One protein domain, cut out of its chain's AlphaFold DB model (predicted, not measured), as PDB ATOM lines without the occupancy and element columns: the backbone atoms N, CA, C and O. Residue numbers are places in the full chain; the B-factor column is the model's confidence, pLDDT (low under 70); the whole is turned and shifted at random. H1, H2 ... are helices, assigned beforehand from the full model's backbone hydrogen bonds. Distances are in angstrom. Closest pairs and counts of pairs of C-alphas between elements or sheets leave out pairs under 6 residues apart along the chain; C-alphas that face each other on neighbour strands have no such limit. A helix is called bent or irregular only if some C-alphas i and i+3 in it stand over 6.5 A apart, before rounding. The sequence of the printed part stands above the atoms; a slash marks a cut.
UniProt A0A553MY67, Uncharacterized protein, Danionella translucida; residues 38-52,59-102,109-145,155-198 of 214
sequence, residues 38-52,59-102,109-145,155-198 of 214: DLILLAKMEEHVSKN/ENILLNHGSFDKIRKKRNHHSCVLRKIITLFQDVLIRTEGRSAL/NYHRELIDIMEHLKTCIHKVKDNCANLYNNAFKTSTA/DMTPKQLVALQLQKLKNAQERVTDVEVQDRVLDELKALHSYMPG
ATOM      1  N   ASP A  38     229.584 143.892 151.779       85.50
ATOM      2  CA  ASP A  38     229.046 144.915 152.678       85.50
ATOM      3  C   ASP A  38     230.177 145.737 153.310       85.50
ATOM      4  O   ASP A  38     230.873 145.276 154.213       85.50
ATOM      5  N   LEU A  39     230.359 146.979 152.852       85.19
ATOM      6  CA  LEU A  39     231.413 147.858 153.369       85.19
ATOM      7  C   LEU A  39     231.212 148.240 154.843       85.19
ATOM      8  O   LEU A  39     232.170 148.671 155.478       85.19
ATOM      9  N   ILE A  40     230.007 148.061 155.400       85.69
ATOM     10  CA  ILE A  40     229.752 148.265 156.831       85.69
ATOM     11  C   ILE A  40     230.513 147.225 157.658       85.69
ATOM     12  O   ILE A  40     231.045 147.559 158.713       85.69
ATOM     13  N   LEU A  41     230.586 145.976 157.181       86.31
ATOM     14  CA  LEU A  41     231.340 144.923 157.860       86.31
ATOM     15  C   LEU A  41     232.830 145.266 157.899       86.31
ATOM     16  O   LEU A  41     233.441 145.180 158.958       86.31
ATOM     17  N   LEU A  42     233.387 145.701 156.766       88.56
ATOM     18  CA  LEU A  42     234.784 146.120 156.701       88.56
ATOM     19  C   LEU A  42     235.053 147.281 157.667       88.56
ATOM     20  O   LEU A  42     235.942 147.154 158.494       88.56
ATOM     21  N   ALA A  43     234.252 148.351 157.632       86.69
ATOM     22  CA  ALA A  43     234.451 149.506 158.513       86.69
ATOM     23  C   ALA A  43     234.445 149.127 160.008       86.69
ATOM     24  O   ALA A  43     235.274 149.620 160.767       86.69
ATOM     25  N   LYS A  44     233.554 148.214 160.421       85.88
ATOM     26  CA  LYS A  44     233.529 147.692 161.798       85.88
ATOM     27  C   LYS A  44     234.808 146.936 162.150       85.88
ATOM     28  O   LYS A  44     235.359 147.133 163.220       85.88
ATOM     29  N   MET A  45     235.280 146.071 161.255       84.75
ATOM     30  CA  MET A  45     236.491 145.284 161.502       84.75
ATOM     31  C   MET A  45     237.754 146.156 161.504       84.75
ATOM     32  O   MET A  45     238.651 145.923 162.308       84.75
ATOM     33  N   GLU A  46     237.814 147.176 160.640       85.31
ATOM     34  CA  GLU A  46     238.912 148.149 160.591       85.31
ATOM     35  C   GLU A  46     239.076 148.879 161.937       85.31
ATOM     36  O   GLU A  46     240.205 149.036 162.398       85.31
ATOM     37  N   GLU A  47     237.974 149.260 162.598       82.19
ATOM     38  CA  GLU A  47     237.982 149.958 163.896       82.19
ATOM     39  C   GLU A  47     238.678 149.151 165.005       82.19
ATOM     40  O   GLU A  47     239.402 149.719 165.819       82.19
ATOM     41  N   HIS A  48     238.531 147.823 165.000       79.69
ATOM     42  CA  HIS A  48     239.142 146.944 166.002       79.69
ATOM     43  C   HIS A  48     240.652 146.732 165.816       79.69
ATOM     44  O   HIS A  48     241.328 146.294 166.747       79.69
ATOM     45  N   VAL A  49     241.187 147.001 164.621       76.44
ATOM     46  CA  VAL A  49     242.602 146.762 164.289       76.44
ATOM     47  C   VAL A  49     243.394 148.053 164.124       76.44
ATOM     48  O   VAL A  49     244.595 148.068 164.400       76.44
ATOM     49  N   SER A  50     242.744 149.146 163.723       73.50
ATOM     50  CA  SER A  50     243.399 150.446 163.639       73.50
ATOM     51  C   SER A  50     243.753 150.958 165.032       73.50
ATOM     52  O   SER A  50     242.910 150.989 165.932       73.50
ATOM     53  N   LYS A  51     244.993 151.402 165.214       66.12
ATOM     54  CA  LYS A  51     245.373 152.143 166.411       66.12
ATOM     55  C   LYS A  51     245.008 153.614 166.183       66.12
ATOM     56  O   LYS A  51     245.184 154.159 165.097       66.12
ATOM     57  N   ASN A  52     244.509 154.293 167.213       56.47
ATOM     58  CA  ASN A  52     244.366 155.754 167.189       56.47
ATOM     59  C   ASN A  52     245.733 156.412 167.435       56.47
ATOM     60  O   ASN A  52     245.888 157.182 168.384       56.47
ATOM     61  N   GLU A  59     254.517 161.157 155.431       79.50
ATOM     62  CA  GLU A  59     253.649 161.239 154.259       79.50
ATOM     63  C   GLU A  59     252.668 160.052 154.179       79.50
ATOM     64  O   GLU A  59     253.079 158.892 154.313       79.50
ATOM     65  N   ASN A  60     251.395 160.342 153.892       87.81
ATOM     66  CA  ASN A  60     250.358 159.328 153.674       87.81
ATOM     67  C   ASN A  60     250.691 158.409 152.489       87.81
ATOM     68  O   ASN A  60     251.115 158.866 151.414       87.81
ATOM     69  N   ILE A  61     250.410 157.120 152.667       91.50
ATOM     70  CA  ILE A  61     250.550 156.058 151.668       91.50
ATOM     71  C   ILE A  61     249.405 156.143 150.657       91.50
ATOM     72  O   ILE A  61     249.619 156.015 149.444       91.50
ATOM     73  N   LEU A  62     248.181 156.376 151.124       92.69
ATOM     74  CA  LEU A  62     247.022 156.623 150.279       92.69
ATOM     75  C   LEU A  62     246.936 158.102 149.887       92.69
ATOM     76  O   LEU A  62     247.221 159.015 150.661       92.69
ATOM     77  N   LEU A  63     246.530 158.349 148.642       90.94
ATOM     78  CA  LEU A  63     246.150 159.683 148.192       90.94
ATOM     79  C   LEU A  63     244.943 160.166 148.981       90.94
ATOM     80  O   LEU A  63     244.056 159.378 149.294       90.94
ATOM     81  N   ASN A  64     244.823 161.478 149.174       90.25
ATOM     82  CA  ASN A  64     243.616 162.023 149.784       90.25
ATOM     83  C   ASN A  64     242.351 161.635 148.980       90.25
ATOM     84  O   ASN A  64     242.391 161.458 147.754       90.25
ATOM     85  N   HIS A  65     241.199 161.547 149.654       87.19
ATOM     86  CA  HIS A  65     239.948 161.112 149.018       87.19
ATOM     87  C   HIS A  65     239.561 161.946 147.789       87.19
ATOM     88  O   HIS A  65     239.080 161.395 146.801       87.19
ATOM     89  N   GLY A  66     239.793 163.262 147.808       87.38
ATOM     90  CA  GLY A  66     239.459 164.145 146.685       87.38
ATOM     91  C   GLY A  66     240.271 163.836 145.422       87.38
ATOM     92  O   GLY A  66     239.729 163.803 144.313       87.38
ATOM     93  N   SER A  67     241.562 163.554 145.586       90.50
ATOM     94  CA  SER A  67     242.461 163.087 144.532       90.50
ATOM     95  C   SER A  67     242.037 161.699 144.053       90.50
ATOM     96  O   SER A  67     241.851 161.474 142.852       90.50
ATOM     97  N   PHE A  68     241.804 160.771 144.980       91.81
ATOM     98  CA  PHE A  68     241.437 159.399 144.643       91.81
ATOM     99  C   PHE A  68     240.082 159.298 143.928       91.81
ATOM    100  O   PHE A  68     239.910 158.475 143.025       91.81
ATOM    101  N   ASP A  69     239.138 160.189 144.222       90.94
ATOM    102  CA  ASP A  69     237.846 160.276 143.540       90.94
ATOM    103  C   ASP A  69     237.987 160.471 142.024       90.94
ATOM    104  O   ASP A  69     237.165 159.974 141.244       90.94
ATOM    105  N   LYS A  70     239.054 161.138 141.569       91.81
ATOM    106  CA  LYS A  70     239.367 161.261 140.138       91.81
ATOM    107  C   LYS A  70     239.773 159.917 139.525       91.81
ATOM    108  O   LYS A  70     239.399 159.641 138.382       91.81
ATOM    109  N   ILE A  71     240.495 159.076 140.272       91.69
ATOM    110  CA  ILE A  71     240.833 157.699 139.879       91.69
ATOM    111  C   ILE A  71     239.561 156.846 139.856       91.69
ATOM    112  O   ILE A  71     239.309 156.153 138.871       91.69
ATOM    113  N   ARG A  72     238.721 156.958 140.892       89.69
ATOM    114  CA  ARG A  72     237.463 156.210 141.053       89.69
ATOM    115  C   ARG A  72     236.518 156.358 139.862       89.69
ATOM    116  O   ARG A  72     235.898 155.392 139.425       89.69
ATOM    117  N   LYS A  73     236.459 157.552 139.264       89.19
ATOM    118  CA  LYS A  73     235.671 157.830 138.046       89.19
ATOM    119  C   LYS A  73     236.122 157.018 136.820       89.19
ATOM    120  O   LYS A  73     235.373 156.909 135.851       89.19
ATOM    121  N   LYS A  74     237.329 156.442 136.825       89.31
ATOM    122  CA  LYS A  74     237.870 155.589 135.757       89.31
ATOM    123  C   LYS A  74     237.877 154.129 136.218       89.31
ATOM    124  O   LYS A  74     238.861 153.663 136.783       89.31
ATOM    125  N   ARG A  75     236.800 153.385 135.919       85.69
ATOM    126  CA  ARG A  75     236.556 151.996 136.383       85.69
ATOM    127  C   ARG A  75     237.792 151.087 136.348       85.69
ATOM    128  O   ARG A  75     238.093 150.440 137.347       85.69
ATOM    129  N   ASN A  76     238.508 151.043 135.221       86.94
ATOM    130  CA  ASN A  76     239.679 150.171 135.066       86.94
ATOM    131  C   ASN A  76     240.839 150.608 135.969       86.94
ATOM    132  O   ASN A  76     241.452 149.769 136.618       86.94
ATOM    133  N   HIS A  77     241.111 151.915 136.050       90.06
ATOM    134  CA  HIS A  77     242.158 152.444 136.925       90.06
ATOM    135  C   HIS A  77     241.820 152.197 138.393       90.06
ATOM    136  O   HIS A  77     242.657 151.683 139.126       90.06
ATOM    137  N   HIS A  78     240.586 152.506 138.797       90.81
ATOM    138  CA  HIS A  78     240.100 152.269 140.153       90.81
ATOM    139  C   HIS A  78     240.250 150.809 140.557       90.81
ATOM    140  O   HIS A  78     240.838 150.535 141.592       90.81
ATOM    141  N   SER A  79     239.821 149.878 139.701       89.44
ATOM    142  CA  SER A  79     239.914 148.440 139.978       89.44
ATOM    143  C   SER A  79     241.368 147.984 140.155       89.44
ATOM    144  O   SER A  79     241.679 147.273 141.106       89.44
ATOM    145  N   CYS A  80     242.284 148.421 139.282       91.38
ATOM    146  CA  CYS A  80     243.700 148.061 139.395       91.38
ATOM    147  C   CYS A  80     244.357 148.669 140.644       91.38
ATOM    148  O   CYS A  80     245.039 147.970 141.390       91.38
ATOM    149  N   VAL A  81     244.140 149.962 140.892       93.25
ATOM    150  CA  VAL A  81     244.714 150.654 142.053       93.25
ATOM    151  C   VAL A  81     244.164 150.069 143.351       93.25
ATOM    152  O   VAL A  81     244.945 149.732 144.233       93.25
ATOM    153  N   LEU A  82     242.849 149.861 143.446       92.81
ATOM    154  CA  LEU A  82     242.216 149.291 144.632       92.81
ATOM    155  C   LEU A  82     242.714 147.871 144.920       92.81
ATOM    156  O   LEU A  82     242.984 147.540 146.069       92.81
ATOM    157  N   ARG A  83     242.922 147.052 143.879       92.19
ATOM    158  CA  ARG A  83     243.525 145.724 144.043       92.19
ATOM    159  C   ARG A  83     244.921 145.812 144.657       92.19
ATOM    160  O   ARG A  83     245.246 144.997 145.511       92.19
ATOM    161  N   LYS A  84     245.736 146.789 144.244       93.69
ATOM    162  CA  LYS A  84     247.073 147.005 144.816       93.69
ATOM    163  C   LYS A  84     247.040 147.535 146.245       93.69
ATOM    164  O   LYS A  84     247.862 147.088 147.034       93.69
ATOM    165  N   ILE A  85     246.089 148.411 146.567       95.44
ATOM    166  CA  ILE A  85     245.830 148.842 147.944       95.44
ATOM    167  C   ILE A  85     245.530 147.610 148.803       95.44
ATOM    168  O   ILE A  85     246.306 147.294 149.691       95.44
ATOM    169  N   ILE A  86     244.495 146.834 148.472       94.56
ATOM    170  CA  ILE A  86     244.100 145.651 149.259       94.56
ATOM    171  C   ILE A  86     245.253 144.649 149.417       94.56
ATOM    172  O   ILE A  86     245.428 144.087 150.492       94.56
ATOM    173  N   THR A  87     246.077 144.447 148.380       94.88
ATOM    174  CA  THR A  87     247.276 143.600 148.485       94.88
ATOM    175  C   THR A  87     248.268 144.098 149.538       94.88
ATOM    176  O   THR A  87     248.738 143.277 150.318       94.88
ATOM    177  N   LEU A  88     248.580 145.399 149.575       96.06
ATOM    178  CA  LEU A  88     249.509 145.956 150.566       96.06
ATOM    179  C   LEU A  88     248.961 145.790 151.988       96.06
ATOM    180  O   LEU A  88     249.668 145.314 152.871       96.06
ATOM    181  N   PHE A  89     247.691 146.144 152.197       94.56
ATOM    182  CA  PHE A  89     247.052 146.059 153.511       94.56
ATOM    183  C   PHE A  89     246.994 144.619 154.024       94.56
ATOM    184  O   PHE A  89     247.314 144.368 155.181       94.56
ATOM    185  N   GLN A  90     246.653 143.657 153.163       94.81
ATOM    186  CA  GLN A  90     246.655 142.247 153.544       94.81
ATOM    187  C   GLN A  90     248.064 141.732 153.885       94.81
ATOM    188  O   GLN A  90     248.207 141.000 154.856       94.81
ATOM    189  N   ASP A  91     249.102 142.112 153.126       95.12
ATOM    190  CA  ASP A  91     250.487 141.705 153.422       95.12
ATOM    191  C   ASP A  91     250.952 142.250 154.781       95.12
ATOM    192  O   ASP A  91     251.572 141.526 155.559       95.12
ATOM    193  N   VAL A  92     250.590 143.495 155.116       93.25
ATOM    194  CA  VAL A  92     250.855 144.056 156.448       93.25
ATOM    195  C   VAL A  92     250.090 143.297 157.530       93.25
ATOM    196  O   VAL A  92     250.719 142.866 158.492       93.25
ATOM    197  N   LEU A  93     248.787 143.051 157.356       91.62
ATOM    198  CA  LEU A  93     247.971 142.309 158.330       91.62
ATOM    199  C   LEU A  93     248.532 140.909 158.623       91.62
ATOM    200  O   LEU A  93     248.604 140.514 159.785       91.62
ATOM    201  N   ILE A  94     248.981 140.179 157.594       91.94
ATOM    202  CA  ILE A  94     249.621 138.860 157.748       91.94
ATOM    203  C   ILE A  94     250.902 138.971 158.583       91.94
ATOM    204  O   ILE A  94     251.165 138.145 159.455       91.94
ATOM    205  N   ARG A  95     251.719 140.001 158.341       90.69
ATOM    206  CA  ARG A  95     252.990 140.201 159.059       90.69
ATOM    207  C   ARG A  95     252.788 140.646 160.502       90.69
ATOM    208  O   ARG A  95     253.621 140.332 161.350       90.69
ATOM    209  N   THR A  96     251.721 141.389 160.783       88.31
ATOM    210  CA  THR A  96     251.433 141.916 162.121       88.31
ATOM    211  C   THR A  96     250.538 141.003 162.953       88.31
ATOM    212  O   THR A  96     250.453 141.212 164.161       88.31
ATOM    213  N   GLU A  97     249.947 139.954 162.367       83.69
ATOM    214  CA  GLU A  97     249.072 138.991 163.055       83.69
ATOM    215  C   GLU A  97     249.692 138.467 164.362       83.69
ATOM    216  O   GLU A  97     249.057 138.505 165.417       83.69
ATOM    217  N   GLY A  98     250.970 138.071 164.325       73.62
ATOM    218  CA  GLY A  98     251.679 137.546 165.497       73.62
ATOM    219  C   GLY A  98     251.874 138.558 166.635       73.62
ATOM    220  O   GLY A  98     251.957 138.156 167.793       73.62
ATOM    221  N   ARG A  99     251.910 139.866 166.340       71.94
ATOM    222  CA  ARG A  99     251.989 140.923 167.369       71.94
ATOM    223  C   ARG A  99     250.639 141.150 168.042       71.94
ATOM    224  O   ARG A  99     250.585 141.446 169.230       71.94
ATOM    225  N   SER A 100     249.560 140.990 167.288       61.69
ATOM    226  CA  SER A 100     248.193 141.243 167.747       61.69
ATOM    227  C   SER A 100     247.606 140.064 168.524       61.69
ATOM    228  O   SER A 100     246.821 140.271 169.447       61.69
ATOM    229  N   ALA A 101     248.055 138.837 168.238       58.16
ATOM    230  CA  ALA A 101     247.685 137.635 168.989       58.16
ATOM    231  C   ALA A 101     248.076 137.690 170.482       58.16
ATOM    232  O   ALA A 101     247.461 137.012 171.301       58.16
ATOM    233  N   LEU A 102     249.054 138.526 170.855       53.16
ATOM    234  CA  LEU A 102     249.480 138.727 172.248       53.16
ATOM    235  C   LEU A 102     248.474 139.534 173.089       53.16
ATOM    236  O   LEU A 102     248.532 139.482 174.314       53.16
ATOM    237  N   ASN A 109     239.775 136.716 166.579       82.50
ATOM    238  CA  ASN A 109     241.005 137.250 166.001       82.50
ATOM    239  C   ASN A 109     240.659 138.197 164.838       82.50
ATOM    240  O   ASN A 109     240.608 137.781 163.680       82.50
ATOM    241  N   TYR A 110     240.444 139.479 165.148       82.94
ATOM    242  CA  TYR A 110     240.088 140.506 164.158       82.94
ATOM    243  C   TYR A 110     241.124 140.672 163.034       82.94
ATOM    244  O   TYR A 110     240.759 141.023 161.914       82.94
ATOM    245  N   HIS A 111     242.411 140.389 163.290       85.69
ATOM    246  CA  HIS A 111     243.434 140.410 162.237       85.69
ATOM    247  C   HIS A 111     243.160 139.343 161.182       85.69
ATOM    248  O   HIS A 111     243.179 139.636 159.988       85.69
ATOM    249  N   ARG A 112     242.871 138.119 161.626       87.94
ATOM    250  CA  ARG A 112     242.580 137.005 160.727       87.94
ATOM    251  C   ARG A 112     241.295 137.233 159.934       87.94
ATOM    252  O   ARG A 112     241.305 137.070 158.720       87.94
ATOM    253  N   GLU A 113     240.244 137.711 160.596       89.31
ATOM    254  CA  GLU A 113     238.988 138.090 159.933       89.31
ATOM    255  C   GLU A 113     239.212 139.158 158.852       89.31
ATOM    256  O   GLU A 113     238.690 139.056 157.741       89.31
ATOM    257  N   LEU A 114     240.043 140.170 159.125       90.31
ATOM    258  CA  LEU A 114     240.392 141.173 158.120       90.31
ATOM    259  C   LEU A 114     241.189 140.588 156.955       90.31
ATOM    260  O   LEU A 114     240.939 140.976 155.818       90.31
ATOM    261  N   ILE A 115     242.117 139.657 157.193       91.88
ATOM    262  CA  ILE A 115     242.855 138.973 156.116       91.88
ATOM    263  C   ILE A 115     241.883 138.244 155.179       91.88
ATOM    264  O   ILE A 115     242.018 138.359 153.953       91.88
ATOM    265  N   ASP A 116     240.886 137.560 155.743       91.50
ATOM    266  CA  ASP A 116     239.857 136.842 154.989       91.50
ATOM    267  C   ASP A 116     238.935 137.812 154.228       91.50
ATOM    268  O   ASP A 116     238.653 137.615 153.040       91.50
ATOM    269  N   ILE A 117     238.547 138.927 154.858       91.94
ATOM    270  CA  ILE A 117     237.810 140.017 154.204       91.94
ATOM    271  C   ILE A 117     238.613 140.594 153.034       91.94
ATOM    272  O   ILE A 117     238.054 140.770 151.949       91.94
ATOM    273  N   MET A 118     239.915 140.859 153.196       93.00
ATOM    274  CA  MET A 118     240.767 141.366 152.114       93.00
ATOM    275  C   MET A 118     240.818 140.393 150.938       93.00
ATOM    276  O   MET A 118     240.747 140.822 149.782       93.00
ATOM    277  N   GLU A 119     240.915 139.091 151.204       91.88
ATOM    278  CA  GLU A 119     240.918 138.083 150.146       91.88
ATOM    279  C   GLU A 119     239.586 138.068 149.395       91.88
ATOM    280  O   GLU A 119     239.556 138.125 148.162       91.88
ATOM    281  N   HIS A 120     238.471 138.105 150.126       90.62
ATOM    282  CA  HIS A 120     237.149 138.156 149.524       90.62
ATOM    283  C   HIS A 120     236.928 139.448 148.716       90.62
ATOM    284  O   HIS A 120     236.453 139.395 147.576       90.62
ATOM    285  N   LEU A 121     237.375 140.604 149.215       89.31
ATOM    286  CA  LEU A 121     237.296 141.888 148.515       89.31
ATOM    287  C   LEU A 121     238.006 141.861 147.157       89.31
ATOM    288  O   LEU A 121     237.477 142.404 146.185       89.31
ATOM    289  N   LYS A 122     239.158 141.188 147.032       88.19
ATOM    290  CA  LYS A 122     239.840 141.032 145.733       88.19
ATOM    291  C   LYS A 122     238.968 140.327 144.698       88.19
ATOM    292  O   LYS A 122     239.083 140.640 143.513       88.19
ATOM    293  N   THR A 123     238.112 139.399 145.126       87.12
ATOM    294  CA  THR A 123     237.179 138.696 144.234       87.12
ATOM    295  C   THR A 123     236.014 139.586 143.789       87.12
ATOM    296  O   THR A 123     235.505 139.409 142.681       87.12
ATOM    297  N   CYS A 124     235.659 140.588 144.601       85.62
ATOM    298  CA  CYS A 124     234.621 141.578 144.311       85.62
ATOM    299  C   CYS A 124     235.071 142.719 143.397       85.62
ATOM    300  O   CYS A 124     234.247 143.364 142.743       85.62
ATOM    301  N   ILE A 125     236.374 142.986 143.324       84.44
ATOM    302  CA  ILE A 125     236.905 143.983 142.400       84.44
ATOM    303  C   ILE A 125     236.677 143.511 140.965       84.44
ATOM    304  O   ILE A 125     236.963 142.373 140.596       84.44
ATOM    305  N   HIS A 126     236.190 144.425 140.124       75.06
ATOM    306  CA  HIS A 126     235.918 144.132 138.725       75.06
ATOM    307  C   HIS A 126     237.142 143.513 138.030       75.06
ATOM    308  O   HIS A 126     238.211 144.125 137.967       75.06
ATOM    309  N   LYS A 127     236.963 142.306 137.474       70.50
ATOM    310  CA  LYS A 127     238.002 141.601 136.717       70.50
ATOM    311  C   LYS A 127     238.373 142.404 135.473       70.50
ATOM    312  O   LYS A 127     237.629 142.449 134.496       70.50
ATOM    313  N   VAL A 128     239.541 143.034 135.510       70.19
ATOM    314  CA  VAL A 128     240.132 143.698 134.349       70.19
ATOM    315  C   VAL A 128     240.868 142.634 133.536       70.19
ATOM    316  O   VAL A 128     241.775 141.996 134.064       70.19
ATOM    317  N   LYS A 129     240.482 142.447 132.267       61.31
ATOM    318  CA  LYS A 129     241.118 141.533 131.299       61.31
ATOM    319  C   LYS A 129     242.539 142.008 130.913       61.31
ATOM    320  O   LYS A 129     242.749 142.407 129.786       61.31
ATOM    321  N   ASP A 130     243.485 142.073 131.850       62.56
ATOM    322  CA  ASP A 130     244.941 142.247 131.606       62.56
ATOM    323  C   ASP A 130     245.531 143.673 131.527       62.56
ATOM    324  O   ASP A 130     246.747 143.845 131.465       62.56
ATOM    325  N   ASN A 131     244.735 144.736 131.678       73.75
ATOM    326  CA  ASN A 131     245.276 146.110 131.624       73.75
ATOM    327  C   ASN A 131     246.036 146.567 132.884       73.75
ATOM    328  O   ASN A 131     246.739 147.581 132.843       73.75
ATOM    329  N   CYS A 132     245.913 145.856 134.009       86.31
ATOM    330  CA  CYS A 132     246.531 146.298 135.260       86.31
ATOM    331  C   CYS A 132     248.059 146.178 135.247       86.31
ATOM    332  O   CYS A 132     248.731 147.090 135.718       86.31
ATOM    333  N   ALA A 133     248.616 145.106 134.674       85.56
ATOM    334  CA  ALA A 133     250.066 144.910 134.613       85.56
ATOM    335  C   ALA A 133     250.758 146.033 133.824       85.56
ATOM    336  O   ALA A 133     251.727 146.625 134.294       85.56
ATOM    337  N   ASN A 134     250.193 146.401 132.668       85.19
ATOM    338  CA  ASN A 134     250.674 147.522 131.860       85.19
ATOM    339  C   ASN A 134     250.592 148.849 132.620       85.19
ATOM    340  O   ASN A 134     251.527 149.647 132.592       85.19
ATOM    341  N   LEU A 135     249.487 149.076 133.329       86.88
ATOM    342  CA  LEU A 135     249.282 150.271 134.140       86.88
ATOM    343  C   LEU A 135     250.309 150.371 135.282       86.88
ATOM    344  O   LEU A 135     250.870 151.447 135.484       86.88
ATOM    345  N   TYR A 136     250.632 149.261 135.951       86.44
ATOM    346  CA  TYR A 136     251.684 149.212 136.972       86.44
ATOM    347  C   TYR A 136     253.064 149.498 136.374       86.44
ATOM    348  O   TYR A 136     253.766 150.393 136.836       86.44
ATOM    349  N   ASN A 137     253.427 148.811 135.290       85.12
ATOM    350  CA  ASN A 137     254.726 148.983 134.638       85.12
ATOM    351  C   ASN A 137     254.941 150.425 134.155       85.12
ATOM    352  O   ASN A 137     256.023 150.984 134.325       85.12
ATOM    353  N   ASN A 138     253.907 151.053 133.595       84.44
ATOM    354  CA  ASN A 138     253.978 152.440 133.139       84.44
ATOM    355  C   ASN A 138     254.119 153.429 134.304       84.44
ATOM    356  O   ASN A 138     254.892 154.380 134.201       84.44
ATOM    357  N   ALA A 139     253.420 153.198 135.419       84.19
ATOM    358  CA  ALA A 139     253.552 154.027 136.617       84.19
ATOM    359  C   ALA A 139     254.992 154.024 137.159       84.19
ATOM    360  O   ALA A 139     255.523 155.074 137.520       84.19
ATOM    361  N   PHE A 140     255.653 152.864 137.144       80.69
ATOM    362  CA  PHE A 140     257.021 152.726 137.646       80.69
ATOM    363  C   PHE A 140     258.085 153.259 136.682       80.69
ATOM    364  O   PHE A 140     259.065 153.837 137.136       80.69
ATOM    365  N   LYS A 141     257.879 153.151 135.363       77.31
ATOM    366  CA  LYS A 141     258.790 153.731 134.355       77.31
ATOM    367  C   LYS A 141     258.788 155.260 134.342       77.31
ATOM    368  O   LYS A 141     259.810 155.872 134.070       77.31
ATOM    369  N   THR A 142     257.645 155.879 134.640       63.78
ATOM    370  CA  THR A 142     257.507 157.348 134.632       63.78
ATOM    371  C   THR A 142     258.312 158.013 135.766       63.78
ATOM    372  O   THR A 142     258.628 159.195 135.686       63.78
ATOM    373  N   SER A 143     258.696 157.248 136.797       54.00
ATOM    374  CA  SER A 143     259.429 157.731 137.977       54.00
ATOM    375  C   SER A 143     260.891 158.087 137.708       54.00
ATOM    376  O   SER A 143     261.462 158.877 138.450       54.00
ATOM    377  N   THR A 144     261.518 157.518 136.677       47.38
ATOM    378  CA  THR A 144     262.962 157.689 136.445       47.38
ATOM    379  C   THR A 144     263.311 159.006 135.741       47.38
ATOM    380  O   THR A 144     264.487 159.298 135.563       47.38
ATOM    381  N   ALA A 145     262.313 159.800 135.327       42.25
ATOM    382  CA  ALA A 145     262.517 160.977 134.475       42.25
ATOM    383  C   ALA A 145     261.961 162.303 135.030       42.25
ATOM    384  O   ALA A 145     262.162 163.338 134.402       42.25
ATOM    385  N   ASP A 155     245.820 169.316 141.093       87.44
ATOM    386  CA  ASP A 155     245.989 169.715 139.692       87.44
ATOM    387  C   ASP A 155     246.362 168.530 138.794       87.44
ATOM    388  O   ASP A 155     246.260 168.592 137.569       87.44
ATOM    389  N   MET A 156     246.715 167.395 139.398       90.00
ATOM    390  CA  MET A 156     247.065 166.191 138.660       90.00
ATOM    391  C   MET A 156     245.860 165.577 137.936       90.00
ATOM    392  O   MET A 156     244.726 165.500 138.438       90.00
ATOM    393  N   THR A 157     246.141 165.061 136.740       90.62
ATOM    394  CA  THR A 157     245.220 164.243 135.948       90.62
ATOM    395  C   THR A 157     245.004 162.869 136.598       90.62
ATOM    396  O   THR A 157     245.868 162.382 137.331       90.62
ATOM    397  N   PRO A 158     243.908 162.150 136.282       90.12
ATOM    398  CA  PRO A 158     243.692 160.798 136.802       90.12
ATOM    399  C   PRO A 158     244.842 159.823 136.506       90.12
ATOM    400  O   PRO A 158     245.101 158.933 137.306       90.12
ATOM    401  N   LYS A 159     245.533 159.967 135.365       89.25
ATOM    402  CA  LYS A 159     246.668 159.103 134.998       89.25
ATOM    403  C   LYS A 159     247.900 159.388 135.862       89.25
ATOM    404  O   LYS A 159     248.555 158.446 136.292       89.25
ATOM    405  N   GLN A 160     248.180 160.663 136.142       90.69
ATOM    406  CA  GLN A 160     249.252 161.065 137.061       90.69
ATOM    407  C   GLN A 160     248.960 160.594 138.488       90.69
ATOM    408  O   GLN A 160     249.833 160.012 139.116       90.69
ATOM    409  N   LEU A 161     247.718 160.740 138.959       92.62
ATOM    410  CA  LEU A 161     247.319 160.269 140.289       92.62
ATOM    411  C   LEU A 161     247.412 158.749 140.429       92.62
ATOM    412  O   LEU A 161     247.867 158.256 141.452       92.62
ATOM    413  N   VAL A 162     247.044 157.993 139.391       92.88
ATOM    414  CA  VAL A 162     247.284 156.542 139.362       92.88
ATOM    415  C   VAL A 162     248.771 156.232 139.504       92.88
ATOM    416  O   VAL A 162     249.128 155.364 140.294       92.88
ATOM    417  N   ALA A 163     249.633 156.926 138.754       91.81
ATOM    418  CA  ALA A 163     251.070 156.702 138.828       91.81
ATOM    419  C   ALA A 163     251.619 157.023 140.226       91.81
ATOM    420  O   ALA A 163     252.302 156.181 140.804       91.81
ATOM    421  N   LEU A 164     251.237 158.172 140.792       92.25
ATOM    422  CA  LEU A 164     251.624 158.598 142.135       92.25
ATOM    423  C   LEU A 164     251.163 157.599 143.204       92.25
ATOM    424  O   LEU A 164     251.976 157.126 143.991       92.25
ATOM    425  N   GLN A 165     249.884 157.205 143.200       94.44
ATOM    426  CA  GLN A 165     249.355 156.226 144.155       94.44
ATOM    427  C   GLN A 165     250.102 154.893 144.073       94.44
ATOM    428  O   GLN A 165     250.411 154.296 145.099       94.44
ATOM    429  N   LEU A 166     250.389 154.404 142.864       94.38
ATOM    430  CA  LEU A 166     251.108 153.142 142.685       94.38
ATOM    431  C   LEU A 166     252.564 153.235 143.128       94.38
ATOM    432  O   LEU A 166     253.076 152.259 143.666       94.38
ATOM    433  N   GLN A 167     253.217 154.379 142.928       91.88
ATOM    434  CA  GLN A 167     254.565 154.632 143.438       91.88
ATOM    435  C   GLN A 167     254.579 154.638 144.967       91.88
ATOM    436  O   GLN A 167     255.372 153.908 145.550       91.88
ATOM    437  N   LYS A 168     253.646 155.351 145.616       93.50
ATOM    438  CA  LYS A 168     253.488 155.323 147.080       93.50
ATOM    439  C   LYS A 168     253.303 153.899 147.610       93.50
ATOM    440  O   LYS A 168     254.017 153.481 148.517       93.50
ATOM    441  N   LEU A 169     252.416 153.122 146.982       94.94
ATOM    442  CA  LEU A 169     252.176 151.722 147.349       94.94
ATOM    443  C   LEU A 169     253.409 150.840 147.134       94.94
ATOM    444  O   LEU A 169     253.679 149.967 147.950       94.94
ATOM    445  N   LYS A 170     254.160 151.049 146.048       93.62
ATOM    446  CA  LYS A 170     255.398 150.306 145.786       93.62
ATOM    447  C   LYS A 170     256.468 150.628 146.827       93.62
ATOM    448  O   LYS A 170     257.052 149.700 147.369       93.62
ATOM    449  N   ASN A 171     256.674 151.905 147.140       92.12
ATOM    450  CA  ASN A 171     257.645 152.331 148.147       92.12
ATOM    451  C   ASN A 171     257.299 151.753 149.529       92.12
ATOM    452  O   ASN A 171     258.180 151.260 150.229       92.12
ATOM    453  N   ALA A 172     256.014 151.755 149.904       93.88
ATOM    454  CA  ALA A 172     255.546 151.115 151.133       93.88
ATOM    455  C   ALA A 172     255.762 149.591 151.104       93.88
ATOM    456  O   ALA A 172     256.249 149.018 152.072       93.88
ATOM    457  N   GLN A 173     255.473 148.935 149.976       95.12
ATOM    458  CA  GLN A 173     255.676 147.495 149.806       95.12
ATOM    459  C   GLN A 173     257.155 147.084 149.904       95.12
ATOM    460  O   GLN A 173     257.461 146.039 150.472       95.12
ATOM    461  N   GLU A 174     258.074 147.882 149.358       94.44
ATOM    462  CA  GLU A 174     259.524 147.634 149.441       94.44
ATOM    463  C   GLU A 174     260.047 147.754 150.877       94.44
ATOM    464  O   GLU A 174     261.016 147.091 151.242       94.44
ATOM    465  N   ARG A 175     259.371 148.551 151.708       94.25
ATOM    466  CA  ARG A 175     259.680 148.753 153.125       94.25
ATOM    467  C   ARG A 175     258.690 148.052 154.051       94.25
ATOM    468  O   ARG A 175     258.600 148.403 155.217       94.25
ATOM    469  N   VAL A 176     257.958 147.041 153.582       93.88
ATOM    470  CA  VAL A 176     256.865 146.428 154.362       93.88
ATOM    471  C   VAL A 176     257.329 145.734 155.650       93.88
ATOM    472  O   VAL A 176     256.519 145.427 156.516       93.88
ATOM    473  N   THR A 177     258.625 145.450 155.799       92.62
ATOM    474  CA  THR A 177     259.210 144.907 157.038       92.62
ATOM    475  C   THR A 177     259.519 145.978 158.084       92.62
ATOM    476  O   THR A 177     259.751 145.633 159.239       92.62
ATOM    477  N   ASP A 178     259.550 147.250 157.683       92.94
ATOM    478  CA  ASP A 178     259.744 148.401 158.561       92.94
ATOM    479  C   ASP A 178     258.501 148.594 159.438       92.94
ATOM    480  O   ASP A 178     257.375 148.665 158.939       92.94
ATOM    481  N   VAL A 179     258.706 148.656 160.755       89.94
ATOM    482  CA  VAL A 179     257.621 148.763 161.737       89.94
ATOM    483  C   VAL A 179     256.851 150.069 161.560       89.94
ATOM    484  O   VAL A 179     255.626 150.044 161.614       89.94
ATOM    485  N   GLU A 180     257.529 151.176 161.249       89.75
ATOM    486  CA  GLU A 180     256.868 152.472 161.050       89.75
ATOM    487  C   GLU A 180     255.962 152.466 159.813       89.75
ATOM    488  O   GLU A 180     254.903 153.094 159.797       89.75
ATOM    489  N   VAL A 181     256.362 151.738 158.765       91.31
ATOM    490  CA  VAL A 181     255.545 151.571 157.556       91.31
ATOM    491  C   VAL A 181     254.347 150.672 157.844       91.31
ATOM    492  O   VAL A 181     253.244 150.981 157.401       91.31
ATOM    493  N   GLN A 182     254.539 149.585 158.596       91.50
ATOM    494  CA  GLN A 182     253.447 148.701 159.012       91.50
ATOM    495  C   GLN A 182     252.409 149.447 159.849       91.50
ATOM    496  O   GLN A 182     251.224 149.377 159.527       91.50
ATOM    497  N   ASP A 183     252.846 150.180 160.875       88.56
ATOM    498  CA  ASP A 183     251.952 150.951 161.740       88.56
ATOM    499  C   ASP A 183     251.186 152.002 160.921       88.56
ATOM    500  O   ASP A 183     249.963 152.050 161.003       88.56
ATOM    501  N   ARG A 184     251.845 152.723 160.000       89.56
ATOM    502  CA  ARG A 184     251.163 153.683 159.112       89.56
ATOM    503  C   ARG A 184     250.127 153.033 158.195       89.56
ATOM    504  O   ARG A 184     249.051 153.590 157.991       89.56
ATOM    505  N   VAL A 185     250.426 151.860 157.632       91.50
ATOM    506  CA  VAL A 185     249.438 151.110 156.838       91.50
ATOM    507  C   VAL A 185     248.243 150.728 157.713       91.50
ATOM    508  O   VAL A 185     247.109 150.896 157.277       91.50
ATOM    509  N   LEU A 186     248.462 150.248 158.939       89.56
ATOM    510  CA  LEU A 186     247.372 149.910 159.858       89.56
ATOM    511  C   LEU A 186     246.574 151.145 160.309       89.56
ATOM    512  O   LEU A 186     245.360 151.053 160.475       89.56
ATOM    513  N   ASP A 187     247.208 152.306 160.445       88.06
ATOM    514  CA  ASP A 187     246.523 153.554 160.793       88.06
ATOM    515  C   ASP A 187     245.636 154.055 159.646       88.06
ATOM    516  O   ASP A 187     244.515 154.518 159.873       88.06
ATOM    517  N   GLU A 188     246.090 153.925 158.397       90.62
ATOM    518  CA  GLU A 188     245.301 154.274 157.211       90.62
ATOM    519  C   GLU A 188     244.205 153.239 156.891       90.62
ATOM    520  O   GLU A 188     243.305 153.518 156.091       90.62
ATOM    521  N   LEU A 189     244.220 152.068 157.544       89.81
ATOM    522  CA  LEU A 189     243.248 150.991 157.322       89.81
ATOM    523  C   LEU A 189     241.833 151.432 157.671       89.81
ATOM    524  O   LEU A 189     240.916 151.117 156.925       89.81
ATOM    525  N   LYS A 190     241.661 152.267 158.700       86.56
ATOM    526  CA  LYS A 190     240.363 152.857 159.077       86.56
ATOM    527  C   LYS A 190     239.693 153.663 157.965       86.56
ATOM    528  O   LYS A 190     238.498 153.936 158.022       86.56
ATOM    529  N   ALA A 191     240.461 154.107 156.970       85.75
ATOM    530  CA  ALA A 191     239.947 154.872 155.846       85.75
ATOM    531  C   ALA A 191     239.697 154.000 154.610       85.75
ATOM    532  O   ALA A 191     239.106 154.491 153.644       85.75
ATOM    533  N   LEU A 192     240.120 152.734 154.593       89.38
ATOM    534  CA  LEU A 192     240.135 151.901 153.392       89.38
ATOM    535  C   LEU A 192     238.727 151.705 152.803       89.38
ATOM    536  O   LEU A 192     238.553 151.867 151.586       89.38
ATOM    537  N   HIS A 193     237.707 151.479 153.636       88.38
ATOM    538  CA  HIS A 193     236.311 151.357 153.196       88.38
ATOM    539  C   HIS A 193     235.820 152.536 152.330       88.38
ATOM    540  O   HIS A 193     234.949 152.367 151.472       88.38
ATOM    541  N   SER A 194     236.380 153.739 152.491       85.88
ATOM    542  CA  SER A 194     235.980 154.935 151.736       85.88
ATOM    543  C   SER A 194     236.551 155.002 150.305       85.88
ATOM    544  O   SER A 194     236.010 155.712 149.449       85.88
ATOM    545  N   TYR A 195     237.600 154.225 150.010       86.88
ATOM    546  CA  TYR A 195     238.221 154.116 148.682       86.88
ATOM    547  C   TYR A 195     237.517 153.085 147.787       86.88
ATOM    548  O   TYR A 195     237.705 153.072 146.567       86.88
ATOM    549  N   MET A 196     236.676 152.235 148.376       85.62
ATOM    550  CA  MET A 196     235.975 151.131 147.718       85.62
ATOM    551  C   MET A 196     234.641 151.444 147.017       85.62
ATOM    552  O   MET A 196     234.308 150.683 146.104       85.62
ATOM    553  N   PRO A 197     233.856 152.497 147.347       78.12
ATOM    554  CA  PRO A 197     232.515 152.666 146.796       78.12
ATOM    555  C   PRO A 197     232.491 152.599 145.263       78.12
ATOM    556  O   PRO A 197     233.188 153.335 144.569       78.12
ATOM    557  N   GLY A 198     231.657 151.716 144.724       69.31
ATOM    558  CA  GLY A 198     231.569 151.436 143.295       69.31
ATOM    559  C   GLY A 198     230.361 150.557 142.979       69.31
ATOM    560  O   GLY A 198     229.585 150.211 143.870       69.31
TER     561      GLY A 198
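What this domain is: This is residues 38 to 52, 59 to 102, 109 to 145 and 155 to 198 of the 214 residues of an uncharacterized protein of Danionella translucida (UniProt A0A553MY67). One long helix, H3, makes the core and much of the longest axis, with H4 side by side with it, running back, and H6 beside its earlier part, running the same way. The first residues of H5 meet the beginning of H3 at a corner, and H5 also packs on H6; H7 packs on H3 farther along at a steep tilt, H1 packs on H4, and H2 packs on the beginning of H6. The 140 printed residues hold seven named helices, H1 to H7 in chain order, and no named strand; the class is all helix. The whole is compact, with a radius of gyration of the C-alphas of 14.7 A and spans of 45 by 31 by 27 A.

How they stand to each other: H1, residues 39 to 49, touches H4, residues 110 to 124, at a shallow tilt of 31 degrees, opposite ways; the closest C-alphas, of Met 45 and Tyr 110, are 6.5 A apart. H2, residues 65 to 72, is about perpendicular to H6, residues 158 to 174, at 74 degrees; H6 touches it with residues 158 to 162 alone, closest at the C-alphas of Ile 71 and Pro 158, 5.2 A. H3, residues 75 to 102, is the hub, touching five helices. H2 and H3 touch only at the corner by their link, and only just, with 3 pairs of C-alphas within 8 A, the closest those of Arg 72 and His 78, 4.8 A. H3 touches H4 at a shallow tilt of 18 degrees, opposite ways, closest at the C-alphas of Gln 90 and Ile 115, 5.6 A. With residues 77 to 88 alone it touches H6, the same way at a shallow tilt of 23 degrees, closest at the C-alphas of Leu 88 and Gln 173, 6.4 A. H5, residues 131 to 144, touches H3 about perpendicular at 81 degrees, closest at the C-alphas of Cys 80 and Cys 132, 5.3 A. H5 also touches H6 at 81 degrees, where the C-alphas of Ala 139 and Ala 163 come closest, 4.3 A. H7, residues 179 to 189, touches H3 at a steep tilt of 59 degrees, closest at the C-alphas of Val 92 and Gln 182, 5.9 A. In H6 and H7 every O i to N i+4 pair is within hydrogen-bond range; the figures are 5 of 7 in H1, 2 of 4 in H2, 21 of 24 in H3, 10 of 11 in H4 and 8 of 10 in H5.

Where its parts are: H1 begins at C-alpha 39 (231.413, 147.858, 153.369). H3 is 40.4 A long and irregular, with C-alphas 95 and 98 7.1 A apart and a kink of 47 degrees near residue 96. H4 is 20.6 A, H5 21.7 A and H6 24.2 A long. H7 ends at C-alpha 189 (243.248, 150.991, 157.322).

The domain as a whole: The gaps between C-alphas across the three cuts are 16.8 A from 52 to 59, 10.6 A from 102 to 109 and 19.4 A from 145 to 155. Of the links printed whole, none is long. The pLDDT is under 70 at residues 51 to 52, 100 to 102, 129 to 130, 142 to 145 and 198.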